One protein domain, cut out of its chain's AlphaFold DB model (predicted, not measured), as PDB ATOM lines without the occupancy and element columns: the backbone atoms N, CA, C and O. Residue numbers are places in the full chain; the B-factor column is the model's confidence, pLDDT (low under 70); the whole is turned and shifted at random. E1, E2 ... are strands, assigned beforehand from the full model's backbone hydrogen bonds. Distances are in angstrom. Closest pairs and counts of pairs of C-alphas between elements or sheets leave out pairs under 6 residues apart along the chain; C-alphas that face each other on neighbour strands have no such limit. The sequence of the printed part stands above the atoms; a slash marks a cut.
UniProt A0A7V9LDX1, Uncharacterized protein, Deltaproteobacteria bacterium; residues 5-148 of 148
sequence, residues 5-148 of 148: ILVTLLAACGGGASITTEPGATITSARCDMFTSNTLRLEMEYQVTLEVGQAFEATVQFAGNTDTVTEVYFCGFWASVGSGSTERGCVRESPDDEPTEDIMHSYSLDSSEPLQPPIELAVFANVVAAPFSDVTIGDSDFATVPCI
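What this domain is: This is residues 5 to 148 of the 148 residues of an uncharacterized protein of Deltaproteobacteria bacterium (UniProt A0A7V9LDX1). Two twisted sheets lie face to face as an elongated sandwich, six strands in E6 E7 E4 E1 E9 E10 and four in E2 E3 E8 E5. The larger sheet is curled, and along one side of the sandwich its edge strand E10 comes close to E2, the edge of the smaller sheet; at its other edge lies the hairpin E6 and E7. The printed part has 144 residues, with no named helix and ten strands, E1 to E10 in order along the chain; the class is all strand. The larger sheet is mixed, the smaller antiparallel. The whole is compact, with a radius of gyration of the C-alphas of 15.7 A and spans of 50 by 28 by 28 A.

Where its parts are: E1, residues 5 to 12, begins at C-alpha 5 (-18.993, 28.927, 66.613). E2, residues 24 to 34, is 29.8 A long and bends by 53 degrees at residue 28. E3, residues 39 to 49, is 31.3 A long. E4 holds residues 55 to 62, E5 residues 68 to 74, E6 residues 79 to 84 and E7 residues 87 to 91. E8, residues 100 to 110, is 31.9 A long and begins at C-alpha 100 (3.229, 43.742, 65.677). E9 holds residues 119 to 125, and E10, residues 141 to 147, ends at C-alpha 147 (-21.037, 32.235, 56.045).

How they stand to each other: In the larger sheet E1 and E9 are parallel at 13 degrees, with N 124 and O 7 2.8 A apart. E1 and E4 are antiparallel, with N 8 and O 59 at 2.8 A. E7 is antiparallel to E4 at 136 degrees, with N 56 and O 90 at 2.8 A. The hairpin E6 and E7 has N 81 and O 89 at 2.9 A, and the hairpin E9 and E10 has N 123 and O 143 at 2.9 A. In the smaller sheet the hairpin E2 and E3 has N 31 and O 43 at 2.8 A. E8 is antiparallel to E3, with N 44 and O 105 at 2.8 A, and to E5, with N 70 and O 108 at 2.9 A. Between the sheets, the closest C-alphas of E2 and E10 are those of Cys 32 and Cys 147, 4.5 A apart. The closest of E5 and E7 are those of Tyr 73 and Gly 89, 7.0 A apart. E8 and E10 are apart.

The domain as a whole: The two C-alphas farthest apart are those of Ser 18 and Pro 114, at 49.8 A. The printed part has no cut. The links E1 to E2, 11 residues, and E9 to E10, 15 residues, are long. Mean pLDDT of the printed part is 71.7; 55 residues are under 70, among them 5 to 20, 58 to 68, 79 to 88 and 126 to 135.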
ATOM      1  N   ILE A   5     -20.356  29.438  66.473       54.81
ATOM      2  CA  ILE A   5     -18.993  28.927  66.613       54.81
ATOM      3  C   ILE A   5     -18.196  30.028  67.287       54.81
ATOM      4  O   ILE A   5     -18.258  31.165  66.824       54.81
ATOM      5  N   LEU A   6     -17.511  29.692  68.377       55.59
ATOM      6  CA  LEU A   6     -16.674  30.598  69.150       55.59
ATOM      7  C   LEU A   6     -15.212  30.367  68.770       55.59
ATOM      8  O   LEU A   6     -14.655  29.329  69.112       55.59
ATOM      9  N   VAL A   7     -14.572  31.327  68.111       55.06
ATOM     10  CA  VAL A   7     -13.104  31.329  67.975       55.06
ATOM     11  C   VAL A   7     -12.524  32.148  69.120       55.06
ATOM     12  O   VAL A   7     -12.925  33.293  69.286       55.06
ATOM     13  N   THR A   8     -11.622  31.577  69.918       56.44
ATOM     14  CA  THR A   8     -10.890  32.265  70.990       56.44
ATOM     15  C   THR A   8      -9.406  32.247  70.675       56.44
ATOM     16  O   THR A   8      -8.809  31.181  70.549       56.44
ATOM     17  N   LEU A   9      -8.809  33.428  70.583       54.97
ATOM     18  CA  LEU A   9      -7.359  33.576  70.520       54.97
ATOM     19  C   LEU A   9      -6.778  33.582  71.942       54.97
ATOM     20  O   LEU A   9      -7.429  34.041  72.881       54.97
ATOM     21  N   LEU A  10      -5.594  33.006  72.117       55.75
ATOM     22  CA  LEU A  10      -4.874  32.892  73.379       55.75
ATOM     23  C   LEU A  10      -3.416  33.274  73.133       55.75
ATOM     24  O   LEU A  10      -2.609  32.472  72.672       55.75
ATOM     25  N   ALA A  11      -3.065  34.513  73.453       53.44
ATOM     26  CA  ALA A  11      -1.672  34.930  73.533       53.44
ATOM     27  C   ALA A  11      -1.124  34.647  74.939       53.44
ATOM     28  O   ALA A  11      -1.445  35.382  75.870       53.44
ATOM     29  N   ALA A  12      -0.322  33.592  75.105       51.06
ATOM     30  CA  ALA A  12       0.293  33.233  76.379       51.06
ATOM     31  C   ALA A  12       1.590  34.028  76.596       51.06
ATOM     32  O   ALA A  12       2.597  33.848  75.904       51.06
ATOM     33  N   CYS A  13       1.580  34.892  77.610       54.41
ATOM     34  CA  CYS A  13       2.742  35.679  78.012       54.41
ATOM     35  C   CYS A  13       3.724  34.822  78.829       54.41
ATOM     36  O   CYS A  13       3.645  34.776  80.056       54.41
ATOM     37  N   GLY A  14       4.634  34.105  78.171       46.09
ATOM     38  CA  GLY A  14       5.693  33.353  78.845       46.09
ATOM     39  C   GLY A  14       6.910  34.222  79.182       46.09
ATOM     40  O   GLY A  14       7.538  34.763  78.285       46.09
ATOM     41  N   GLY A  15       7.297  34.281  80.462       45.22
ATOM     42  CA  GLY A  15       8.678  34.583  80.869       45.22
ATOM     43  C   GLY A  15       8.995  36.013  81.331       45.22
ATOM     44  O   GLY A  15       9.284  36.885  80.531       45.22
ATOM     45  N   GLY A  16       9.049  36.196  82.657       45.34
ATOM     46  CA  GLY A  16      10.161  36.741  83.467       45.34
ATOM     47  C   GLY A  16      10.907  38.051  83.146       45.34
ATOM     48  O   GLY A  16      11.628  38.517  84.029       45.34
ATOM     49  N   ALA A  17      10.793  38.652  81.967       51.78
ATOM     50  CA  ALA A  17      11.388  39.952  81.666       51.78
ATOM     51  C   ALA A  17      10.317  41.042  81.767       51.78
ATOM     52  O   ALA A  17       9.145  40.798  81.500       51.78
ATOM     53  N   SER A  18      10.712  42.241  82.191       57.16
ATOM     54  CA  SER A  18       9.844  43.419  82.214       57.16
ATOM     55  C   SER A  18       9.333  43.702  80.801       57.16
ATOM     56  O   SER A  18      10.065  44.248  79.981       57.16
ATOM     57  N   ILE A  19       8.099  43.273  80.541       60.41
ATOM     58  CA  ILE A  19       7.381  43.449  79.283       60.41
ATOM     59  C   ILE A  19       7.152  44.946  79.081       60.41
ATOM     60  O   ILE A  19       6.554  45.609  79.929       60.41
ATOM     61  N   THR A  20       7.689  45.484  77.989       64.56
ATOM     62  CA  THR A  20       7.528  46.897  77.616       64.56
ATOM     63  C   THR A  20       6.376  47.116  76.644       64.56
ATOM     64  O   THR A  20       5.912  48.246  76.512       64.56
ATOM     65  N   THR A  21       5.907  46.047  76.003       70.75
ATOM     66  CA  THR A  21       4.821  46.071  75.024       70.75
ATOM     67  C   THR A  21       3.581  45.379  75.578       70.75
ATOM     68  O   THR A  21       3.647  44.233  76.014       70.75
ATOM     69  N   GLU A  22       2.436  46.054  75.547       76.56
ATOM     70  CA  GLU A  22       1.154  45.448  75.918       76.56
ATOM     71  C   GLU A  22       0.742  44.439  74.830       76.56
ATOM     72  O   GLU A  22       0.562  44.840  73.677       76.56
ATOM     73  N   PRO A  23       0.625  43.134  75.133       77.38
ATOM     74  CA  PRO A  23       0.208  42.157  74.140       77.38
ATOM     75  C   PRO A  23      -1.237  42.413  73.712       77.38
ATOM     76  O   PRO A  23      -2.101  42.652  74.555       77.38
ATOM     77  N   GLY A  24      -1.507  42.324  72.414       79.44
ATOM     78  CA  GLY A  24      -2.804  42.664  71.826       79.44
ATOM     79  C   GLY A  24      -3.128  41.791  70.622       79.44
ATOM     80  O   GLY A  24      -2.223  41.254  69.981       79.44
ATOM     81  N   ALA A  25      -4.413  41.652  70.305       80.88
ATOM     82  CA  ALA A  25      -4.864  40.972  69.097       80.88
ATOM     83  C   ALA A  25      -6.121  41.655  68.543       80.88
ATOM     84  O   ALA A  25      -7.129  41.770  69.235       80.88
ATOM     85  N   THR A  26      -6.065  42.080  67.282       85.44
ATOM     86  CA  THR A  26      -7.184  42.717  66.570       85.44
ATOM     87  C   THR A  26      -7.536  41.910  65.329       85.44
ATOM     88  O   THR A  26      -6.639  41.431  64.635       85.44
ATOM     89  N   ILE A  27      -8.827  41.757  65.029       85.56
ATOM     90  CA  ILE A  27      -9.282  41.051  63.829       85.56
ATOM     91  C   ILE A  27      -9.207  42.033  62.659       85.56
ATOM     92  O   ILE A  27      -9.968  42.997  62.599       85.56
ATOM     93  N   THR A  28      -8.302  41.806  61.709       88.88
ATOM     94  CA  THR A  28      -8.168  42.681  60.532       88.88
ATOM     95  C   THR A  28      -9.088  42.232  59.406       88.88
ATOM     96  O   THR A  28      -9.725  43.060  58.748       88.88
ATOM     97  N   SER A  29      -9.218  40.920  59.206       89.94
ATOM     98  CA  SER A  29     -10.160  40.347  58.253       89.94
ATOM     99  C   SER A  29     -10.677  38.984  58.714       89.94
ATOM    100  O   SER A  29      -9.994  38.222  59.392       89.94
ATOM    101  N   ALA A  30     -11.929  38.675  58.375       88.12
ATOM    102  CA  ALA A  30     -12.504  37.359  58.608       88.12
ATOM    103  C   ALA A  30     -13.550  37.041  57.540       88.12
ATOM    104  O   ALA A  30     -14.426  37.857  57.237       88.12
ATOM    105  N   ARG A  31     -13.468  35.842  56.971       91.19
ATOM    106  CA  ARG A  31     -14.356  35.362  55.916       91.19
ATOM    107  C   ARG A  31     -14.753  33.924  56.182       91.19
ATOM    108  O   ARG A  31     -13.900  33.080  56.429       91.19
ATOM    109  N   CYS A  32     -16.046  33.642  56.072       87.19
ATOM    110  CA  CYS A  32     -16.563  32.286  56.105       87.19
ATOM    111  C   CYS A  32     -17.213  31.936  54.764       87.19
ATOM    112  O   CYS A  32     -18.092  32.661  54.299       87.19
ATOM    113  N   ASP A  33     -16.817  30.812  54.178       89.75
ATOM    114  CA  ASP A  33     -17.438  30.249  52.982       89.75
ATOM    115  C   ASP A  33     -17.952  28.831  53.284       89.75
ATOM    116  O   ASP A  33     -17.267  28.025  53.928       89.75
ATOM    117  N   MET A  34     -19.142  28.485  52.789       84.62
ATOM    118  CA  MET A  34     -19.589  27.088  52.751       84.62
ATOM    119  C   MET A  34     -18.879  26.339  51.620       84.62
ATOM    120  O   MET A  34     -19.084  26.623  50.440       84.62
ATOM    121  N   PHE A  35     -18.074  25.335  51.968       82.12
ATOM    122  CA  PHE A  35     -17.398  24.491  50.981       82.12
ATOM    123  C   PHE A  35     -18.269  23.305  50.541       82.12
ATOM    124  O   PHE A  35     -18.299  22.945  49.363       82.12
ATOM    125  N   THR A  36     -19.010  22.706  51.476       84.25
ATOM    126  CA  THR A  36     -20.019  21.662  51.215       84.25
ATOM    127  C   THR A  36     -21.260  21.907  52.080       84.25
ATOM    128  O   THR A  36     -21.304  22.866  52.846       84.25
ATOM    129  N   SER A  37     -22.265  21.027  52.019       83.00
ATOM    130  CA  SER A  37     -23.414  21.069  52.940       83.00
ATOM    131  C   SER A  37     -23.049  20.829  54.410       83.00
ATOM    132  O   SER A  37     -23.895  21.014  55.279       83.00
ATOM    133  N   ASN A  38     -21.826  20.381  54.692       83.69
ATOM    134  CA  ASN A  38     -21.370  19.963  56.018       83.69
ATOM    135  C   ASN A  38     -20.047  20.625  56.430       83.69
ATOM    136  O   ASN A  38     -19.670  20.537  57.593       83.69
ATOM    137  N   THR A  39     -19.357  21.286  55.496       83.81
ATOM    138  CA  THR A  39     -18.019  21.847  55.708       83.81
ATOM    139  C   THR A  39     -18.034  23.355  55.519       83.81
ATOM    140  O   THR A  39     -18.409  23.849  54.450       83.81
ATOM    141  N   LEU A  40     -17.552  24.075  56.529       86.00
ATOM    142  CA  LEU A  40     -17.245  25.502  56.461       86.00
ATOM    143  C   LEU A  40     -15.743  25.702  56.330       86.00
ATOM    144  O   LEU A  40     -14.959  24.970  56.933       86.00
ATOM    145  N   ARG A  41     -15.351  26.740  55.600       87.75
ATOM    146  CA  ARG A  41     -14.003  27.290  55.656       87.75
ATOM    147  C   ARG A  41     -14.074  28.671  56.279       87.75
ATOM    148  O   ARG A  41     -14.813  29.517  55.789       87.75
ATOM    149  N   LEU A  42     -13.303  28.887  57.335       85.81
ATOM    150  CA  LEU A  42     -13.138  30.185  57.975       85.81
ATOM    151  C   LEU A  42     -11.690  30.631  57.794       85.81
ATOM    152  O   LEU A  42     -10.778  29.987  58.304       85.81
ATOM    153  N   GLU A  43     -11.492  31.714  57.059       88.75
ATOM    154  CA  GLU A  43     -10.204  32.387  56.900       88.75
ATOM    155  C   GLU A  43     -10.208  33.641  57.759       88.75
ATOM    156  O   GLU A  43     -11.164  34.418  57.716       88.75
ATOM    157  N   MET A  44      -9.168  33.826  58.560       85.25
ATOM    158  CA  MET A  44      -9.039  34.966  59.456       85.25
ATOM    159  C   MET A  44      -7.623  35.503  59.417       85.25
ATOM    160  O   MET A  44      -6.657  34.748  59.322       85.25
ATOM    161  N   GLU A  45      -7.526  36.813  59.519       87.44
ATOM    162  CA  GLU A  45      -6.294  37.564  59.623       87.44
ATOM    163  C   GLU A  45      -6.380  38.419  60.881       87.44
ATOM    164  O   GLU A  45      -7.417  39.026  61.183       87.44
ATOM    165  N   TYR A  46      -5.290  38.422  61.633       82.38
ATOM    166  CA  TYR A  46      -5.184  39.131  62.890       82.38
ATOM    167  C   TYR A  46      -3.927  39.955  62.890       82.38
ATOM    168  O   TYR A  46      -2.869  39.442  62.551       82.38
ATOM    169  N   GLN A  47      -4.027  41.172  63.390       86.25
ATOM    170  CA  GLN A  47      -2.852  41.910  63.796       86.25
ATOM    171  C   GLN A  47      -2.578  41.594  65.263       86.25
ATOM    172  O   GLN A  47      -3.416  41.861  66.131       86.25
ATOM    173  N   VAL A  48      -1.424  40.998  65.542       81.31
ATOM    174  CA  VAL A  48      -1.043  40.535  66.877       81.31
ATOM    175  C   VAL A  48       0.204  41.273  67.326       81.31
ATOM    176  O   VAL A  48       1.166  41.384  66.576       81.31
ATOM    177  N   THR A  49       0.196  41.762  68.562       82.75
ATOM    178  CA  THR A  49       1.350  42.404  69.196       82.75
ATOM    179  C   THR A  49       1.860  41.517  70.325       82.75
ATOM    180  O   THR A  49       1.089  41.221  71.235       82.75
ATOM    181  N   LEU A  50       3.123  41.077  70.271       75.94
ATOM    182  CA  LEU A  50       3.748  40.198  71.275       75.94
ATOM    183  C   LEU A  50       5.221  40.534  71.501       75.94
ATOM    184  O   LEU A  50       5.920  40.932  70.577       75.94
ATOM    185  N   GLU A  51       5.724  40.285  72.706       74.69
ATOM    186  CA  GLU A  51       7.160  40.275  73.019       74.69
ATOM    187  C   GLU A  51       7.833  38.960  72.584       74.69
ATOM    188  O   GLU A  51       7.182  37.932  72.369       74.69
ATOM    189  N   VAL A  52       9.165  38.970  72.486       75.00
ATOM    190  CA  VAL A  52       9.956  37.761  72.193       75.00
ATOM    191  C   VAL A  52       9.683  36.675  73.236       75.00
ATOM    192  O   VAL A  52       9.720  36.926  74.439       75.00
ATOM    193  N   GLY A  53       9.442  35.447  72.775       68.81
ATOM    194  CA  GLY A  53       9.143  34.287  73.616       68.81
ATOM    195  C   GLY A  53       7.671  34.145  74.010       68.81
ATOM    196  O   GLY A  53       7.306  33.130  74.606       68.81
ATOM    197  N   GLN A  54       6.815  35.108  73.659       73.00
ATOM    198  CA  GLN A  54       5.369  34.962  73.799       73.00
ATOM    199  C   GLN A  54       4.790  34.216  72.596       73.00
ATOM    200  O   GLN A  54       5.255  34.365  71.462       73.00
ATOM    201  N   ALA A  55       3.774  33.399  72.865       70.88
ATOM    202  CA  ALA A  55       3.116  32.576  71.863       70.88
ATOM    203  C   ALA A  55       1.667  33.015  71.673       70.88
ATOM    204  O   ALA A  55       1.008  33.424  72.625       70.88
ATOM    205  N   PHE A  56       1.179  32.873  70.450       72.12
ATOM    206  CA  PHE A  56      -0.196  33.106  70.046       72.12
ATOM    207  C   PHE A  56      -0.806  31.810  69.523       72.12
ATOM    208  O   PHE A  56      -0.288  31.205  68.583       72.12
ATOM    209  N   GLU A  57      -1.905  31.393  70.135       71.62
ATOM    210  CA  GLU A  57      -2.717  30.242  69.751       71.62
ATOM    211  C   GLU A  57      -4.131  30.705  69.400       71.62
ATOM    212  O   GLU A  57      -4.613  31.723  69.898       71.62
ATOM    213  N   ALA A  58      -4.812  29.964  68.533       69.00
ATOM    214  CA  ALA A  58      -6.145  30.307  68.084       69.00
ATOM    215  C   ALA A  58      -7.042  29.074  68.059       69.00
ATOM    216  O   ALA A  58      -6.941  28.227  67.177       69.00
ATOM    217  N   THR A  59      -7.955  28.982  69.016       68.31
ATOM    218  CA  THR A  59      -8.810  27.811  69.196       68.31
ATOM    219  C   THR A  59     -10.214  28.070  68.670       68.31
ATOM    220  O   THR A  59     -10.767  29.154  68.853       68.31
ATOM    221  N   VAL A  60     -10.848  27.052  68.093       66.62
ATOM    222  CA  VAL A  60     -12.261  27.100  67.693       66.62
ATOM    223  C   VAL A  60     -13.097  26.143  68.533       66.62
ATOM    224  O   VAL A  60     -12.745  24.981  68.717       66.62
ATOM    225  N   GLN A  61     -14.238  26.619  69.022       63.69
ATOM    226  CA  GLN A  61     -15.212  25.847  69.781       63.69
ATOM    227  C   GLN A  61     -16.565  25.847  69.072       63.69
ATOM    228  O   GLN A  61     -17.135  26.894  68.761       63.69
ATOM    229  N   PHE A  62     -17.118  24.654  68.874       62.56
ATOM    230  CA  PHE A  62     -18.497  24.474  68.445       62.56
ATOM    231  C   PHE A  62     -19.429  24.423  69.650       62.56
ATOM    232  O   PHE A  62     -19.208  23.655  70.590       62.56
ATOM    233  N   ALA A  63     -20.520  25.188  69.605       53.00
ATOM    234  CA  ALA A  63     -21.594  25.038  70.572       53.00
ATOM    235  C   ALA A  63     -22.313  23.691  70.362       53.00
ATOM    236  O   ALA A  63     -23.294  23.600  69.629       53.00
ATOM    237  N   GLY A  64     -21.843  22.647  71.050       51.47
ATOM    238  CA  GLY A  64     -22.666  21.488  71.381       51.47
ATOM    239  C   GLY A  64     -22.467  20.187  70.604       51.47
ATOM    240  O   GLY A  64     -23.335  19.336  70.762       51.47
ATOM    241  N   ASN A  65     -21.392  19.956  69.838       52.47
ATOM    242  CA  ASN A  65     -21.124  18.594  69.345       52.47
ATOM    243  C   ASN A  65     -19.674  18.300  68.930       52.47
ATOM    244  O   ASN A  65     -18.851  19.197  68.768       52.47
ATOM    245  N   THR A  66     -19.406  16.997  68.794       51.94
ATOM    246  CA  THR A  66     -18.159  16.293  68.434       51.94
ATOM    247  C   THR A  66     -17.703  16.535  66.988       51.94
ATOM    248  O   THR A  66     -17.375  15.590  66.267       51.94
ATOM    249  N   ASP A  67     -17.743  17.781  66.538       65.06
ATOM    250  CA  ASP A  67     -17.351  18.162  65.185       65.06
ATOM    251  C   ASP A  67     -15.826  18.295  65.080       65.06
ATOM    252  O   ASP A  67     -15.125  18.541  66.067       65.06
ATOM    253  N   THR A  68     -15.292  18.062  63.880       68.31
ATOM    254  CA  THR A  68     -13.840  18.079  63.660       68.31
ATOM    255  C   THR A  68     -13.418  19.450  63.161       68.31
ATOM    256  O   THR A  68     -13.901  19.927  62.136       68.31
ATOM    257  N   VAL A  69     -12.487  20.074  63.881       71.00
ATOM    258  CA  VAL A  69     -11.823  21.306  63.453       71.00
ATOM    259  C   VAL A  69     -10.439  20.935  62.938       71.00
ATOM    260  O   VAL A  69      -9.624  20.368  63.667       71.00
ATOM    261  N   THR A  70     -10.166  21.262  61.678       74.19
ATOM    262  CA  THR A  70      -8.815  21.208  61.117       74.19
ATOM    263  C   THR A  70      -8.274  22.623  61.011       74.19
ATOM    264  O   THR A  70      -8.838  23.459  60.310       74.19
ATOM    265  N   GLU A  71      -7.163  22.872  61.694       71.69
ATOM    266  CA  GLU A  71      -6.525  24.184  61.779       71.69
ATOM    267  C   GLU A  71      -5.256  24.217  60.928       71.69
ATOM    268  O   GLU A  71      -4.434  23.294  60.990       71.69
ATOM    269  N   VAL A  72      -5.083  25.292  60.163       68.38
ATOM    270  CA  VAL A  72      -3.862  25.598  59.419       68.38
ATOM    271  C   VAL A  72      -3.365  26.972  59.854       68.38
ATOM    272  O   VAL A  72      -4.061  27.974  59.681       68.38
ATOM    273  N   TYR A  73      -2.150  26.999  60.403       70.94
ATOM    274  CA  TYR A  73      -1.477  28.208  60.874       70.94
ATOM    275  C   TYR A  73      -0.511  28.724  59.812       70.94
ATOM    276  O   TYR A  73       0.296  27.956  59.280       70.94
ATOM    277  N   PHE A  74      -0.558  30.025  59.540       73.81
ATOM    278  CA  PHE A  74       0.448  30.715  58.750       73.81
ATOM    279  C   PHE A  74       1.047  31.851  59.586       73.81
ATOM    280  O   PHE A  74       0.439  32.903  59.755       73.81
ATOM    281  N   CYS A  75       2.248  31.613  60.114       71.81
ATOM    282  CA  CYS A  75       2.913  32.519  61.054       71.81
ATOM    283  C   CYS A  75       3.764  33.613  60.387       71.81
ATOM    284  O   CYS A  75       4.483  34.317  61.088       71.81
ATOM    285  N   GLY A  76       3.747  33.744  59.053       73.06
ATOM    286  CA  GLY A  76       4.582  34.729  58.358       73.06
ATOM    287  C   GLY A  76       6.072  34.559  58.688       73.06
ATOM    288  O   GLY A  76       6.653  33.511  58.397       73.06
ATOM    289  N   PHE A  77       6.682  35.585  59.294       69.75
ATOM    290  CA  PHE A  77       8.087  35.588  59.736       69.75
ATOM    291  C   PHE A  77       8.328  34.942  61.111       69.75
ATOM    292  O   PHE A  77       9.475  34.836  61.547       69.75
ATOM    293  N   TRP A  78       7.275  34.525  61.812       72.88
ATOM    294  CA  TRP A  78       7.356  33.958  63.157       72.88
ATOM    295  C   TRP A  78       7.428  32.428  63.109       72.88
ATOM    296  O   TRP A  78       6.991  31.792  62.146       72.88
ATOM    297  N   ALA A  79       7.987  31.808  64.150       69.38
ATOM    298  CA  ALA A  79       8.140  30.360  64.180       69.38
ATOM    299  C   ALA A  79       6.821  29.682  64.568       69.38
ATOM    300  O   ALA A  79       6.172  30.056  65.546       69.38
ATOM    301  N   SER A  80       6.433  28.648  63.821       69.62
ATOM    302  CA  SER A  80       5.352  27.762  64.245       69.62
ATOM    303  C   SER A  80       5.828  26.892  65.404       69.62
ATOM    304  O   SER A  80       6.798  26.142  65.269       69.62
ATOM    305  N   VAL A  81       5.127  26.956  66.530       65.50
ATOM    306  CA  VAL A  81       5.348  26.077  67.682       65.50
ATOM    307  C   VAL A  81       4.300  24.979  67.692       65.50
ATOM    308  O   VAL A  81       3.109  25.240  67.525       65.50
ATOM    309  N   GLY A  82       4.768  23.739  67.855       59.38
ATOM    310  CA  GLY A  82       3.906  22.566  67.919       59.38
ATOM    311  C   GLY A  82       4.270  21.426  66.985       59.38
ATOM    312  O   GLY A  82       4.471  21.610  65.789       59.38
ATOM    313  N   SER A  83       4.280  20.203  67.519       42.53
ATOM    314  CA  SER A  83       4.304  18.959  66.724       42.53
ATOM    315  C   SER A  83       3.226  17.950  67.154       42.53
ATOM    316  O   SER A  83       3.196  16.822  66.665       42.53
ATOM    317  N   GLY A  84       2.307  18.356  68.040       46.09
ATOM    318  CA  GLY A  84       1.267  17.510  68.631       46.09
ATOM    319  C   GLY A  84      -0.041  18.267  68.876       46.09
ATOM    320  O   GLY A  84      -0.117  19.476  68.690       46.09
ATOM    321  N   SER A  85      -1.093  17.546  69.260       43.00
ATOM    322  CA  SER A  85      -2.488  18.017  69.356       43.00
ATOM    323  C   SER A  85      -2.789  19.067  70.438       43.00
ATOM    324  O   SER A  85      -3.959  19.351  70.662       43.00
ATOM    325  N   THR A  86      -1.789  19.591  71.147       38.41
ATOM    326  CA  THR A  86      -1.995  20.380  72.381       38.41
ATOM    327  C   THR A  86      -1.142  21.640  72.503       38.41
ATOM    328  O   THR A  86      -1.336  22.384  73.451       38.41
ATOM    329  N   GLU A  87      -0.219  21.892  71.579       49.69
ATOM    330  CA  GLU A  87       0.547  23.142  71.520       49.69
ATOM    331  C   GLU A  87       0.639  23.490  70.037       49.69
ATOM    332  O   GLU A  87       1.448  22.892  69.335       49.69
ATOM    333  N   ARG A  88      -0.260  24.324  69.513       63.94
ATOM    334  CA  ARG A  88      -0.199  24.822  68.130       63.94
ATOM    335  C   ARG A  88      -0.282  26.336  68.178       63.94
ATOM    336  O   ARG A  88      -1.179  26.872  68.812       63.94
ATOM    337  N   GLY A  89       0.645  27.021  67.523       72.88
ATOM    338  CA  GLY A  89       0.629  28.478  67.505       72.88
ATOM    339  C   GLY A  89       1.831  29.100  66.813       72.88
ATOM    340  O   GLY A  89       2.665  28.402  66.231       72.88
ATOM    341  N   CYS A  90       1.915  30.421  66.902       75.94
ATOM    342  CA  CYS A  90       3.036  31.221  66.423       75.94
ATOM    343  C   CYS A  90       3.780  31.813  67.622       75.94
ATOM    344  O   CYS A  90       3.151  32.402  68.500       75.94
ATOM    345  N   VAL A  91       5.103  31.663  67.674       76.00
ATOM    346  CA  VAL A  91       5.955  32.281  68.699       76.00
ATOM    347  C   VAL A  91       6.873  33.307  68.055       76.00
ATOM    348  O   VAL A  91       7.451  33.074  66.986       76.00
ATOM    349  N   ARG A  92       7.047  34.443  68.726       74.31
ATOM    350  CA  ARG A  92       8.058  35.416  68.328       74.31
ATOM    351  C   ARG A  92       9.432  34.947  68.805       74.31
ATOM    352  O   ARG A  92       9.697  34.932  70.004       74.31
ATOM    353  N   GLU A  93      10.316  34.597  67.873       69.00
ATOM    354  CA  GLU A  93      11.710  34.229  68.189       69.00
ATOM    355  C   GLU A  93      12.714  35.361  67.917       69.00
ATOM    356  O   GLU A  93      13.788  35.375  68.518       69.00
ATOM    357  N   SER A  94      12.383  36.311  67.028       66.50
ATOM    358  CA  SER A  94      13.303  37.387  66.630       66.50
ATOM    359  C   SER A  94      13.121  38.652  67.480       66.50
ATOM    360  O   SER A  94      11.984  39.107  67.653       66.50
ATOM    361  N   PRO A  95      14.221  39.263  67.964       61.94
ATOM    362  CA  PRO A  95      14.206  40.543  68.665       61.94
ATOM    363  C   PRO A  95      14.066  41.772  67.748       61.94
ATOM    364  O   PRO A  95      14.243  42.879  68.245       61.94
ATOM    365  N   ASP A  96      13.796  41.612  66.445       62.47
ATOM    366  CA  ASP A  96      13.626  42.748  65.518       62.47
ATOM    367  C   ASP A  96      12.555  43.743  65.998       62.47
ATOM    368  O   ASP A  96      11.578  43.343  66.617       62.47
ATOM    369  N   ASP A  97      12.736  45.033  65.707       62.59
ATOM    370  CA  ASP A  97      12.088  46.156  66.409       62.59
ATOM    371  C   ASP A  97      10.552  46.288  66.256       62.59
ATOM    372  O   ASP A  97       9.950  47.044  67.016       62.59
ATOM    373  N   GLU A  98       9.894  45.592  65.320       74.44
ATOM    374  CA  GLU A  98       8.434  45.687  65.138       74.44
ATOM    375  C   GLU A  98       7.716  44.590  65.947       74.44
ATOM    376  O   GLU A  98       7.866  43.404  65.649       74.44
ATOM    377  N   PRO A  99       6.968  44.938  67.015       76.00
ATOM    378  CA  PRO A  99       6.342  43.947  67.884       76.00
ATOM    379  C   PRO A  99       5.006  43.421  67.368       76.00
ATOM    380  O   PRO A  99       4.411  42.552  68.008       76.00
ATOM    381  N   THR A 100       4.546  43.965  66.248       83.00
ATOM    382  CA  THR A 100       3.229  43.742  65.677       83.00
ATOM    383  C   THR A 100       3.370  43.029  64.338       83.00
ATOM    384  O   THR A 100       4.165  43.448  63.505       83.00
ATOM    385  N   GLU A 101       2.599  41.966  64.127       81.69
ATOM    386  CA  GLU A 101       2.627  41.155  62.906       81.69
ATOM    387  C   GLU A 101       1.209  40.738  62.513       81.69
ATOM    388  O   GLU A 101       0.363  40.482  63.377       81.69
ATOM    389  N   ASP A 102       0.970  40.619  61.208       84.12
ATOM    390  CA  ASP A 102      -0.258  40.037  60.685       84.12
ATOM    391  C   ASP A 102      -0.137  38.502  60.611       84.12
ATOM    392  O   ASP A 102       0.700  37.941  59.900       84.12
ATOM    393  N   ILE A 103      -0.993  37.801  61.351       79.94
ATOM    394  CA  ILE A 103      -1.061  36.341  61.416       79.94
ATOM    395  C   ILE A 103      -2.340  35.875  60.728       79.94
ATOM    396  O   ILE A 103      -3.440  36.318  61.062       79.94
ATOM    397  N   MET A 104      -2.207  34.927  59.800       83.12
ATOM    398  CA  MET A 104      -3.339  34.368  59.065       83.12
ATOM    399  C   MET A 104      -3.620  32.931  59.504       83.12
ATOM    400  O   MET A 104      -2.738  32.070  59.475       83.12
ATOM    401  N   HIS A 105      -4.880  32.647  59.829       79.94
ATOM    402  CA  HIS A 105      -5.369  31.316  60.174       79.94
ATOM    403  C   HIS A 105      -6.490  30.876  59.239       79.94
ATOM    404  O   HIS A 105      -7.390  31.644  58.902       79.94
ATOM    405  N   SER A 106      -6.462  29.603  58.860       83.00
ATOM    406  CA  SER A 106      -7.558  28.972  58.132       83.00
ATOM    407  C   SER A 106      -8.060  27.766  58.908       83.00
ATOM    408  O   SER A 106      -7.292  26.875  59.273       83.00
ATOM    409  N   TYR A 107      -9.372  27.700  59.079       80.00
ATOM    410  CA  TYR A 107     -10.071  26.590  59.703       80.00
ATOM    411  C   TYR A 107     -10.945  25.908  58.667       80.00
ATOM    412  O   TYR A 107     -11.707  26.565  57.958       80.00
ATOM    413  N   SER A 108     -10.843  24.587  58.594       82.00
ATOM    414  CA  SER A 108     -11.878  23.748  57.999       82.00
ATOM    415  C   SER A 108     -12.688  23.162  59.134       82.00
ATOM    416  O   SER A 108     -12.125  22.552  60.048       82.00
ATOM    417  N   LEU A 109     -13.994  23.371  59.092       79.56
ATOM    418  CA  LEU A 109     -14.889  22.912  60.129       79.56
ATOM    419  C   LEU A 109     -15.894  21.942  59.531       79.56
ATOM    420  O   LEU A 109     -16.743  22.339  58.731       79.56
ATOM    421  N   ASP A 110     -15.774  20.679  59.919       81.06
ATOM    422  CA  ASP A 110     -16.584  19.587  59.399       81.06
ATOM    423  C   ASP A 110     -17.630  19.187  60.434       81.06
ATOM    424  O   ASP A 110     -17.302  18.639  61.494       81.06
ATOM    425  N   SER A 111     -18.894  19.458  60.111       77.38
ATOM    426  CA  SER A 111     -20.023  19.064  60.941       77.38
ATOM    427  C   SER A 111     -20.548  17.687  60.561       77.38
ATOM    428  O   SER A 111     -20.740  17.342  59.389       77.38
ATOM    429  N   SER A 112     -20.822  16.899  61.594       78.12
ATOM    430  CA  SER A 112     -21.474  15.595  61.479       78.12
ATOM    431  C   SER A 112     -22.905  15.678  60.924       78.12
ATOM    432  O   SER A 112     -23.396  14.702  60.351       78.12
ATOM    433  N   GLU A 113     -23.552  16.842  61.020       81.12
ATOM    434  CA  GLU A 113     -24.893  17.106  60.493       81.12
ATOM    435  C   GLU A 113     -24.862  18.164  59.375       81.12
ATOM    436  O   GLU A 113     -23.966  19.009  59.337       81.12
ATOM    437  N   PRO A 114     -25.822  18.146  58.428       78.56
ATOM    438  CA  PRO A 114     -25.912  19.187  57.411       78.56
ATOM    439  C   PRO A 114     -26.159  20.565  58.032       78.56
ATOM    440  O   PRO A 114     -27.117  20.767  58.782       78.56
ATOM    441  N   LEU A 115     -25.332  21.531  57.655       76.88
ATOM    442  CA  LEU A 115     -25.438  22.911  58.093       76.88
ATOM    443  C   LEU A 115     -26.546  23.620  57.300       76.88
ATOM    444  O   LEU A 115     -26.575  23.581  56.070       76.88
ATOM    445  N   GLN A 116     -27.481  24.267  58.000       72.94
ATOM    446  CA  GLN A 116     -28.600  24.981  57.377       72.94
ATOM    447  C   GLN A 116     -28.392  26.504  57.461       72.94
ATOM    448  O   GLN A 116     -28.345  27.041  58.570       72.94
ATOM    449  N   PRO A 117     -28.309  27.220  56.324       72.94
ATOM    450  CA  PRO A 117     -28.240  28.680  56.304       72.94
ATOM    451  C   PRO A 117     -29.488  29.357  56.908       72.94
ATOM    452  O   PRO A 117     -30.591  28.814  56.798       72.94
ATOM    453  N   PRO A 118     -29.361  30.577  57.471       77.56
ATOM    454  CA  PRO A 118     -28.132  31.367  57.587       77.56
ATOM    455  C   PRO A 118     -27.238  30.909  58.753       77.56
ATOM    456  O   PRO A 118     -27.719  30.694  59.868       77.56
ATOM    457  N   ILE A 119     -25.933  30.816  58.488       77.88
ATOM    458  CA  ILE A 119     -24.883  30.466  59.456       77.88
ATOM    459  C   ILE A 119     -24.076  31.731  59.757       77.88
ATOM    460  O   ILE A 119     -23.737  32.489  58.848       77.88
ATOM    461  N   GLU A 120     -23.784  31.965  61.032       78.62
ATOM    462  CA  GLU A 120     -23.089  33.157  61.516       78.62
ATOM    463  C   GLU A 120     -22.072  32.723  62.570       78.62
ATOM    464  O   GLU A 120     -22.432  32.046  63.534       78.62
ATOM    465  N   LEU A 121     -20.801  33.065  62.370       77.81
ATOM    466  CA  LEU A 121     -19.724  32.695  63.284       77.81
ATOM    467  C   LEU A 121     -19.386  33.872  64.192       77.81
ATOM    468  O   LEU A 121     -19.412  35.020  63.752       77.81
ATOM    469  N   ALA A 122     -19.056  33.584  65.447       78.31
ATOM    470  CA  ALA A 122     -18.638  34.574  66.425       78.31
ATOM    471  C   ALA A 122     -17.131  34.423  66.681       78.31
ATOM    472  O   ALA A 122     -16.660  33.417  67.212       78.31
ATOM    473  N   VAL A 123     -16.362  35.427  66.288       77.31
ATOM    474  CA  VAL A 123     -14.901  35.416  66.383       77.31
ATOM    475  C   VAL A 123     -14.480  36.374  67.484       77.31
ATOM    476  O   VAL A 123     -14.919  37.521  67.499       77.31
ATOM    477  N   PHE A 124     -13.632  35.903  68.396       74.62
ATOM    478  CA  PHE A 124     -13.083  36.693  69.488       74.62
ATOM    479  C   PHE A 124     -11.559  36.614  69.460       74.62
ATOM    480  O   PHE A 124     -10.962  35.552  69.663       74.62
ATOM    481  N   ALA A 125     -10.929  37.762  69.254       76.06
ATOM    482  CA  ALA A 125      -9.514  37.943  69.501       76.06
ATOM    483  C   ALA A 125      -9.334  38.316  70.969       76.06
ATOM    484  O   ALA A 125      -9.582  39.453  71.354       76.06
ATOM    485  N   ASN A 126      -8.968  37.337  71.794       68.69
ATOM    486  CA  ASN A 126      -8.682  37.552  73.204       68.69
ATOM    487  C   ASN A 126      -7.188  37.325  73.462       68.69
ATOM    488  O   ASN A 126      -6.517  36.569  72.764       68.69
ATOM    489  N   VAL A 127      -6.655  37.989  74.473       69.12
ATOM    490  CA  VAL A 127      -5.273  37.819  74.922       69.12
ATOM    491  C   VAL A 127      -5.340  37.337  76.360       69.12
ATOM    492  O   VAL A 127      -6.087  37.883  77.169       69.12
ATOM    493  N   VAL A 128      -4.589  36.287  76.695       68.19
ATOM    494  CA  VAL A 128      -4.648  35.682  78.030       68.19
ATOM    495  C   VAL A 128      -3.264  35.669  78.651       68.19
ATOM    496  O   VAL A 128      -2.418  34.835  78.345       68.19
ATOM    497  N   ALA A 129      -3.053  36.584  79.590       63.91
ATOM    498  CA  ALA A 129      -1.838  36.629  80.384       63.91
ATOM    499  C   ALA A 129      -1.606  35.292  81.115       63.91
ATOM    500  O   ALA A 129      -2.537  34.684  81.655       63.91
ATOM    501  N   ALA A 130      -0.349  34.834  81.159       60.84
ATOM    502  CA  ALA A 130      -0.006  33.640  81.920       60.84
ATOM    503  C   ALA A 130      -0.305  33.866  83.416       60.84
ATOM    504  O   ALA A 130      -0.160  34.996  83.907       60.84
ATOM    505  N   PRO A 131      -0.683  32.813  84.169       54.78
ATOM    506  CA  PRO A 131      -0.859  32.919  85.610       54.78
ATOM    507  C   PRO A 131       0.382  33.553  86.250       54.78
ATOM    508  O   PRO A 131       1.502  33.152  85.941       54.78
ATOM    509  N   PHE A 132       0.178  34.522  87.145       55.84
ATOM    510  CA  PHE A 132       1.245  35.243  87.865       55.84
ATOM    511  C   PHE A 132       2.103  36.203  87.022       55.84
ATOM    512  O   PHE A 132       3.129  36.671  87.513       55.84
ATOM    513  N   SER A 133       1.709  36.510  85.784       61.56
ATOM    514  CA  SER A 133       2.346  37.567  84.996       61.56
ATOM    515  C   SER A 133       1.674  38.924  85.260       61.56
ATOM    516  O   SER A 133       0.450  39.030  85.219       61.56
ATOM    517  N   ASP A 134       2.467  39.963  85.541       64.19
ATOM    518  CA  ASP A 134       1.992  41.343  85.765       64.19
ATOM    519  C   ASP A 134       1.866  42.107  84.431       64.19
ATOM    520  O   ASP A 134       2.378  43.215  84.263       64.19
ATOM    521  N   VAL A 135       1.234  41.476  83.439       69.56
ATOM    522  CA  VAL A 135       1.130  42.006  82.073       69.56
ATOM    523  C   VAL A 135      -0.159  42.787  81.909       69.56
ATOM    524  O   VAL A 135      -1.244  42.268  82.167       69.56
ATOM    525  N   THR A 136      -0.043  44.029  81.441       71.88
ATOM    526  CA  THR A 136      -1.210  44.793  80.991       71.88
ATOM    527  C   THR A 136      -1.576  44.303  79.597       71.88
ATOM    528  O   THR A 136      -0.771  44.411  78.679       71.88
ATOM    529  N   ILE A 137      -2.757  43.701  79.468       73.12
ATOM    530  CA  ILE A 137      -3.296  43.239  78.188       73.12
ATOM    531  C   ILE A 137      -3.784  44.462  77.401       73.12
ATOM    532  O   ILE A 137      -4.519  45.282  77.952       73.12
ATOM    533  N   GLY A 138      -3.364  44.563  76.141       70.50
ATOM    534  CA  GLY A 138      -3.826  45.559  75.181       70.50
ATOM    535  C   GLY A 138      -5.186  45.197  74.576       70.50
ATOM    536  O   GLY A 138      -6.032  44.568  75.214       70.50
ATOM    537  N   ASP A 139      -5.414  45.601  73.328       76.94
ATOM    538  CA  ASP A 139      -6.724  45.464  72.691       76.94
ATOM    539  C   ASP A 139      -7.139  43.999  72.452       76.94
ATOM    540  O   ASP A 139      -6.329  43.118  72.147       76.94
ATOM    541  N   SER A 140      -8.445  43.765  72.600       73.25
ATOM    542  CA  SER A 140      -9.160  42.533  72.258       73.25
ATOM    543  C   SER A 140     -10.359  42.896  71.388       73.25
ATOM    544  O   SER A 140     -10.979  43.941  71.596       73.25
ATOM    545  N   ASP A 141     -10.709  42.030  70.444       79.31
ATOM    546  CA  ASP A 141     -11.681  42.352  69.400       79.31
ATOM    547  C   ASP A 141     -12.733  41.252  69.200       79.31
ATOM    548  O   ASP A 141     -12.537  40.083  69.550       79.31
ATOM    549  N   PHE A 142     -13.882  41.640  68.649       82.38
ATOM    550  CA  PHE A 142     -15.029  40.780  68.398       82.38
ATOM    551  C   PHE A 142     -15.651  41.064  67.033       82.38
ATOM    552  O   PHE A 142     -16.046  42.191  66.731       82.38
ATOM    553  N   ALA A 143     -15.860  40.004  66.253       82.38
ATOM    554  CA  ALA A 143     -16.536  40.074  64.967       82.38
ATOM    555  C   ALA A 143     -17.613  38.990  64.824       82.38
ATOM    556  O   ALA A 143     -17.472  37.863  65.301       82.38
ATOM    557  N   THR A 144     -18.681  39.329  64.100       83.38
ATOM    558  CA  THR A 144     -19.637  38.344  63.574       83.38
ATOM    559  C   THR A 144     -19.396  38.175  62.082       83.38
ATOM    560  O   THR A 144     -19.326  39.156  61.342       83.38
ATOM    561  N   VAL A 145     -19.236  36.930  61.642       84.62
ATOM    562  CA  VAL A 145     -18.839  36.599  60.270       84.62
ATOM    563  C   VAL A 145     -19.943  35.756  59.635       84.62
ATOM    564  O   VAL A 145     -20.140  34.608  60.045       84.62
ATOM    565  N   PRO A 146     -20.703  36.289  58.662       86.12
ATOM    566  CA  PRO A 146     -21.685  35.489  57.943       86.12
ATOM    567  C   PRO A 146     -20.975  34.468  57.048       86.12
ATOM    568  O   PRO A 146     -20.010  34.811  56.366       86.12
ATOM    569  N   CYS A 147     -21.473  33.230  57.024       83.44
ATOM    570  CA  CYS A 147     -21.037  32.235  56.045       83.44
ATOM    571  C   CYS A 147     -21.922  32.315  54.801       83.44
ATOM    572  O   CYS A 147     -23.151  32.216  54.912       83.44
ATOM    573  N   ILE A 148     -21.288  32.496  53.643       81.44
ATOM    574  CA  ILE A 148     -21.949  32.577  52.332       81.44
ATOM    575  C   ILE A 148     -21.777  31.304  51.509       81.44
ATOM    576  O   ILE A 148     -20.770  30.585  51.702       81.44
TER     577      ILE A 148